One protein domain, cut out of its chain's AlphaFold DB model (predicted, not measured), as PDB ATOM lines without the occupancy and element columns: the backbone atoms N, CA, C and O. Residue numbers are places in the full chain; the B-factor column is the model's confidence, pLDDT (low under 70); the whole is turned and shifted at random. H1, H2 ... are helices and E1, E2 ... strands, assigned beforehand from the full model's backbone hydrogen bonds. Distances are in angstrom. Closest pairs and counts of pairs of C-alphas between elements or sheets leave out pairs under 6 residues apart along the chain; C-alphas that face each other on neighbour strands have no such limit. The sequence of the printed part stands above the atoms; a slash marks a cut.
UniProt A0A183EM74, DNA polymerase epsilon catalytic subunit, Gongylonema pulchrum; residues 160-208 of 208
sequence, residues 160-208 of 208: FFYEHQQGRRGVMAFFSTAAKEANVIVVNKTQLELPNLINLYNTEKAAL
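Overview. This is residues 160 to 208 of the 208 residues of the protein "DNA polymerase epsilon catalytic subunit" of Gongylonema pulchrum (UniProt A0A183EM74). A three-stranded slab of hairpins, E1, E2 and E3, is followed by a link that folds back to one helix, H1, which is not on the sheet; residues 198 to 208 stick out free. The 49 printed residues run E1, E2, E3, H1, mixed in class, the antiparallel sheet in the order E1, E2, E3. The whole is loose, radius of gyration of the C-alphas 12.5 A, spanning 32 by 21 by 17 A, only just elongated.

Along the chain. E1, residues 160 to 166, begins at C-alpha 160 (32.413, 32.063, -70.602) and measures 20.5 A. E2, residues 169 to 176, measures 23.8 A; E3, residues 181 to 187, 19.9 A. H1, residues 197 to 207, measures 15.5 A and ends at C-alpha 207 (15.288, 22.414, -76.827).

Arrangement. The strands form a meander, each the antiparallel neighbour of the one before. E1 and E2, a hairpin, stand at 177 degrees, with N 162 and O 173 within hydrogen-bond range at 2.8 A. E2 and E3, a hairpin, stand at 171 degrees, with N 172 and O 185 within range at 2.9 A. H1 is apart from E1 and E2; in it every O i to N i+4 pair is within range.

Size, cuts and confidence. The C-alphas of Lys 189 and Leu 208, the two farthest apart, are 34.1 A apart. The printed part has no cut, no link is long, and no printed residue is under 70 in pLDDT.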
ATOM      1  N   PHE A 160      32.807  33.031 -71.622       90.56
ATOM      2  CA  PHE A 160      32.413  32.063 -70.602       90.56
ATOM      3  C   PHE A 160      33.500  31.013 -70.473       90.56
ATOM      4  O   PHE A 160      33.948  30.476 -71.482       90.56
ATOM      5  N   PHE A 161      33.901  30.718 -69.242       92.81
ATOM      6  CA  PHE A 161      34.862  29.671 -68.933       92.81
ATOM      7  C   PHE A 161      34.175  28.591 -68.106       92.81
ATOM      8  O   PHE A 161      33.501  28.892 -67.119       92.81
ATOM      9  N   TYR A 162      34.348  27.345 -68.518       93.56
ATOM     10  CA  TYR A 162      33.884  26.169 -67.807       93.56
ATOM     11  C   TYR A 162      35.071  25.250 -67.560       93.56
ATOM     12  O   TYR A 162      35.838  24.961 -68.476       93.56
ATOM     13  N   GLU A 163      35.202  24.767 -66.334       93.44
ATOM     14  CA  GLU A 163      36.208  23.786 -65.966       93.44
ATOM     15  C   GLU A 163      35.579  22.741 -65.057       93.44
ATOM     16  O   GLU A 163      34.888  23.053 -64.087       93.44
ATOM     17  N   HIS A 164      35.850  21.482 -65.372       93.94
ATOM     18  CA  HIS A 164      35.519  20.353 -64.534       93.94
ATOM     19  C   HIS A 164      36.696  19.387 -64.507       93.94
ATOM     20  O   HIS A 164      37.189  18.978 -65.556       93.94
ATOM     21  N   GLN A 165      37.124  18.981 -63.316       94.44
ATOM     22  CA  GLN A 165      38.227  18.044 -63.142       94.44
ATOM     23  C   GLN A 165      37.824  16.902 -62.209       94.44
ATOM     24  O   GLN A 165      37.283  17.122 -61.128       94.44
ATOM     25  N   GLN A 166      38.164  15.676 -62.604       91.62
ATOM     26  CA  GLN A 166      38.042  14.480 -61.781       91.62
ATOM     27  C   GLN A 166      39.349  13.677 -61.835       91.62
ATOM     28  O   GLN A 166      39.675  12.998 -62.813       91.62
ATOM     29  N   GLY A 167      40.134  13.754 -60.757       89.62
ATOM     30  CA  GLY A 167      41.449  13.119 -60.681       89.62
ATOM     31  C   GLY A 167      42.407  13.659 -61.749       89.62
ATOM     32  O   GLY A 167      42.743  14.841 -61.751       89.62
ATOM     33  N   ARG A 168      42.856  12.788 -62.666       87.31
ATOM     34  CA  ARG A 168      43.721  13.165 -63.808       87.31
ATOM     35  C   ARG A 168      42.952  13.383 -65.118       87.31
ATOM     36  O   ARG A 168      43.571  13.422 -66.177       87.31
ATOM     37  N   ARG A 169      41.622  13.437 -65.058       92.06
ATOM     38  CA  ARG A 169      40.758  13.736 -66.200       92.06
ATOM     39  C   ARG A 169      40.120  15.095 -65.991       92.06
ATOM     40  O   ARG A 169      39.846  15.466 -64.852       92.06
ATOM     41  N   GLY A 170      39.859  15.810 -67.070       92.25
ATOM     42  CA  GLY A 170      39.166  17.083 -66.983       92.25
ATOM     43  C   GLY A 170      38.625  17.547 -68.320       92.25
ATOM     44  O   GLY A 170      39.061  17.091 -69.375       92.25
ATOM     45  N   VAL A 171      37.663  18.450 -68.251       93.25
ATOM     46  CA  VAL A 171      37.094  19.161 -69.387       93.25
ATOM     47  C   VAL A 171      37.208  20.641 -69.081       93.25
ATOM     48  O   VAL A 171      36.756  21.098 -68.035       93.25
ATOM     49  N   MET A 172      37.809  21.382 -70.000       94.38
ATOM     50  CA  MET A 172      37.856  22.836 -69.975       94.38
ATOM     51  C   MET A 172      37.182  23.338 -71.241       94.38
ATOM     52  O   MET A 172      37.417  22.798 -72.320       94.38
ATOM     53  N   ALA A 173      36.351  24.363 -71.137       92.56
ATOM     54  CA  ALA A 173      35.727  24.979 -72.289       92.56
ATOM     55  C   ALA A 173      35.735  26.497 -72.156       92.56
ATOM     56  O   ALA A 173      35.516  27.040 -71.073       92.56
ATOM     57  N   PHE A 174      35.968  27.180 -73.271       93.06
ATOM     58  CA  PHE A 174      35.823  28.624 -73.360       93.06
ATOM     59  C   PHE A 174      34.935  29.007 -74.541       93.06
ATOM     60  O   PHE A 174      35.160  28.571 -75.669       93.06
ATOM     61  N   PHE A 175      33.923  29.829 -74.264       92.00
ATOM     62  CA  PHE A 175      32.917  30.272 -75.227       92.00
ATOM     63  C   PHE A 175      33.022  31.783 -75.406       92.00
ATOM     64  O   PHE A 175      32.777  32.540 -74.464       92.00
ATOM     65  N   SER A 176      33.382  32.223 -76.610       90.31
ATOM     66  CA  SER A 176      33.497  33.639 -76.956       90.31
ATOM     67  C   SER A 176      32.242  34.105 -77.679       90.31
ATOM     68  O   SER A 176      31.977  33.699 -78.812       90.31
ATOM     69  N   THR A 177      31.481  35.010 -77.059       86.94
ATOM     70  CA  THR A 177      30.297  35.586 -77.720       86.94
ATOM     71  C   THR A 177      30.675  36.510 -78.873       86.94
ATOM     72  O   THR A 177      29.880  36.699 -79.788       86.94
ATOM     73  N   ALA A 178      31.879  37.088 -78.836       85.12
ATOM     74  CA  ALA A 178      32.374  37.991 -79.868       85.12
ATOM     75  C   ALA A 178      32.819  37.240 -81.126       85.12
ATOM     76  O   ALA A 178      32.440  37.620 -82.229       85.12
ATOM     77  N   ALA A 179      33.584  36.157 -80.952       88.31
ATOM     78  CA  ALA A 179      34.062  35.339 -82.066       88.31
ATOM     79  C   ALA A 179      32.987  34.378 -82.598       88.31
ATOM     80  O   ALA A 179      33.113  33.886 -83.710       88.31
ATOM     81  N   LYS A 180      31.920  34.126 -81.820       87.69
ATOM     82  CA  LYS A 180      30.938  33.053 -82.073       87.69
ATOM     83  C   LYS A 180      31.607  31.678 -82.163       87.69
ATOM     84  O   LYS A 180      31.172  30.807 -82.911       87.69
ATOM     85  N   GLU A 181      32.649  31.494 -81.361       89.69
ATOM     86  CA  GLU A 181      33.469  30.291 -81.321       89.69
ATOM     87  C   GLU A 181      33.507  29.724 -79.904       89.69
ATOM     88  O   GLU A 181      33.488  30.457 -78.906       89.69
ATOM     89  N   ALA A 182      33.585  28.400 -79.830       90.50
ATOM     90  CA  ALA A 182      33.751  27.656 -78.599       90.50
ATOM     91  C   ALA A 182      34.902  26.671 -78.768       90.50
ATOM     92  O   ALA A 182      34.986  25.968 -79.773       90.50
ATOM     93  N   ASN A 183      35.768  26.606 -77.769       90.56
ATOM     94  CA  ASN A 183      36.863  25.653 -77.734       90.56
ATOM     95  C   ASN A 183      36.675  24.761 -76.520       90.56
ATOM     96  O   ASN A 183      36.497  25.257 -75.407       90.56
ATOM     97  N   VAL A 184      36.714  23.451 -76.743       92.00
ATOM     98  CA  VAL A 184      36.546  22.437 -75.705       92.00
ATOM     99  C   VAL A 184      37.794  21.570 -75.693       92.00
ATOM    100  O   VAL A 184      38.158  20.968 -76.699       92.00
ATOM    101  N   ILE A 185      38.454  21.520 -74.544       90.94
ATOM    102  CA  ILE A 185      39.674  20.761 -74.302       90.94
ATOM    103  C   ILE A 185      39.326  19.642 -73.329       90.94
ATOM    104  O   ILE A 185      38.875  19.893 -72.210       90.94
ATOM    105  N   VAL A 186      39.550  18.400 -73.750       91.62
ATOM    106  CA  VAL A 186      39.320  17.212 -72.925       91.62
ATOM    107  C   VAL A 186      40.658  16.564 -72.612       91.62
ATOM    108  O   VAL A 186      41.385  16.138 -73.506       91.62
ATOM    109  N   VAL A 187      40.977  16.477 -71.326       91.06
ATOM    110  CA  VAL A 187      42.176  15.817 -70.819       91.06
ATOM    111  C   VAL A 187      41.780  14.438 -70.313       91.06
ATOM    112  O   VAL A 187      41.020  14.309 -69.351       91.06
ATOM    113  N   ASN A 188      42.311  13.391 -70.942       90.38
ATOM    114  CA  ASN A 188      42.136  12.011 -70.505       90.38
ATOM    115  C   ASN A 188      43.434  11.213 -70.697       90.38
ATOM    116  O   ASN A 188      44.228  11.503 -71.585       90.38
ATOM    117  N   LYS A 189      43.655  10.194 -69.856       86.62
ATOM    118  CA  LYS A 189      44.819   9.294 -69.953       86.62
ATOM    119  C   LYS A 189      44.763   8.379 -71.174       86.62
ATOM    120  O   LYS A 189      45.799   7.967 -71.676       86.62
ATOM    121  N   THR A 190      43.557   7.995 -71.572       87.19
ATOM    122  CA  THR A 190      43.299   7.125 -72.718       87.19
ATOM    123  C   THR A 190      42.623   7.939 -73.807       87.19
ATOM    124  O   THR A 190      41.922   8.910 -73.508       87.19
ATOM    125  N   GLN A 191      42.802   7.529 -75.060       81.44
ATOM    126  CA  GLN A 191      42.047   8.106 -76.161       81.44
ATOM    127  C   GLN A 191      40.549   7.913 -75.888       81.44
ATOM    128  O   GLN A 191      40.114   6.828 -75.502       81.44
ATOM    129  N   LEU A 192      39.794   9.004 -75.984       84.69
ATOM    130  CA  LEU A 192      38.353   9.033 -75.781       84.69
ATOM    131  C   LEU A 192      37.725   9.437 -77.109       84.69
ATOM    132  O   LEU A 192      38.131  10.443 -77.690       84.69
ATOM    133  N   GLU A 193      36.749   8.671 -77.578       85.06
ATOM    134  CA  GLU A 193      35.921   9.110 -78.695       85.06
ATOM    135  C   GLU A 193      34.952  10.175 -78.191       85.06
ATOM    136  O   GLU A 193      34.174   9.946 -77.263       85.06
ATOM    137  N   LEU A 194      35.050  11.369 -78.767       84.06
ATOM    138  CA  LEU A 194      34.178  12.480 -78.420       84.06
ATOM    139  C   LEU A 194      32.970  12.495 -79.362       84.06
ATOM    140  O   LEU A 194      33.137  12.301 -80.568       84.06
ATOM    141  N   PRO A 195      31.758  12.759 -78.842       85.62
ATOM    142  CA  PRO A 195      30.595  12.959 -79.689       85.62
ATOM    143  C   PRO A 195      30.784  14.203 -80.564       85.62
ATOM    144  O   PRO A 195      31.545  15.115 -80.230       85.62
ATOM    145  N   ASN A 196      30.048  14.273 -81.676       88.31
ATOM    146  CA  ASN A 196      30.035  15.472 -82.505       88.31
ATOM    147  C   ASN A 196      29.427  16.643 -81.711       88.31
ATOM    148  O   ASN A 196      28.212  16.731 -81.523       88.31
ATOM    149  N   LEU A 197      30.299  17.538 -81.249       86.19
ATOM    150  CA  LEU A 197      29.939  18.660 -80.384       86.19
ATOM    151  C   LEU A 197      28.996  19.659 -81.067       86.19
ATOM    152  O   LEU A 197      28.179  20.278 -80.391       86.19
ATOM    153  N   ILE A 198      29.065  19.787 -82.397       89.12
ATOM    154  CA  ILE A 198      28.173  20.662 -83.169       89.12
ATOM    155  C   ILE A 198      26.747  20.112 -83.124       89.12
ATOM    156  O   ILE A 198      25.803  20.855 -82.858       89.12
ATOM    157  N   ASN A 199      26.588  18.802 -83.331       91.25
ATOM    158  CA  ASN A 199      25.278  18.154 -83.265       91.25
ATOM    159  C   ASN A 199      24.683  18.240 -81.859       91.25
ATOM    160  O   ASN A 199      23.505  18.562 -81.718       91.25
ATOM    161  N   LEU A 200      25.502  18.006 -80.828       89.50
ATOM    162  CA  LEU A 200      25.080  18.128 -79.433       89.50
ATOM    163  C   LEU A 200      24.591  19.551 -79.135       89.50
ATOM    164  O   LEU A 200      23.479  19.726 -78.648       89.50
ATOM    165  N   TYR A 201      25.373  20.566 -79.511       88.88
ATOM    166  CA  TYR A 201      24.995  21.968 -79.322       88.88
ATOM    167  C   TYR A 201      23.697  22.334 -80.051       88.88
ATOM    168  O   TYR A 201      22.826  22.970 -79.466       88.88
ATOM    169  N   ASN A 202      23.542  21.927 -81.314       91.75
ATOM    170  CA  ASN A 202      22.333  22.220 -82.087       91.75
ATOM    171  C   ASN A 202      21.085  21.552 -81.492       91.75
ATOM    172  O   ASN A 202      20.009  22.141 -81.539       91.75
ATOM    173  N   THR A 203      21.239  20.353 -80.925       93.69
ATOM    174  CA  THR A 203      20.147  19.615 -80.277       93.69
ATOM    175  C   THR A 203      19.689  20.332 -79.009       93.69
ATOM    176  O   THR A 203      18.506  20.624 -78.871       93.69
ATOM    177  N   GLU A 204      20.626  20.698 -78.130       90.81
ATOM    178  CA  GLU A 204      20.324  21.455 -76.906       90.81
ATOM    179  C   GLU A 204      19.755  22.843 -77.223       90.81
ATOM    180  O   GLU A 204      18.783  23.281 -76.617       90.81
ATOM    181  N   LYS A 205      20.303  23.528 -78.235       89.19
ATOM    182  CA  LYS A 205      19.798  24.832 -78.679       89.19
ATOM    183  C   LYS A 205      18.352  24.762 -79.174       89.19
ATOM    184  O   LYS A 205      17.625  25.727 -78.994       89.19
ATOM    185  N   ALA A 206      17.953  23.672 -79.829       93.31
ATOM    186  CA  ALA A 206      16.581  23.490 -80.299       93.31
ATOM    187  C   ALA A 206      15.591  23.165 -79.166       93.31
ATOM    188  O   ALA A 206      14.386  23.290 -79.368       93.31
ATOM    189  N   ALA A 207      16.090  22.727 -78.006       91.25
ATOM    190  CA  ALA A 207      15.288  22.414 -76.827       91.25
ATOM    191  C   ALA A 207      15.069  23.619 -75.887       91.25
ATOM    192  O   ALA A 207      14.255  23.517 -74.967       91.25
ATOM    193  N   LEU A 208      15.788  24.727 -76.106       80.25
ATOM    194  CA  LEU A 208      15.654  26.008 -75.394       80.25
ATOM    195  C   LEU A 208      14.608  26.913 -76.054       80.25
ATOM    196  O   LEU A 208      13.865  27.570 -75.291       80.25
TER     197      LEU A 208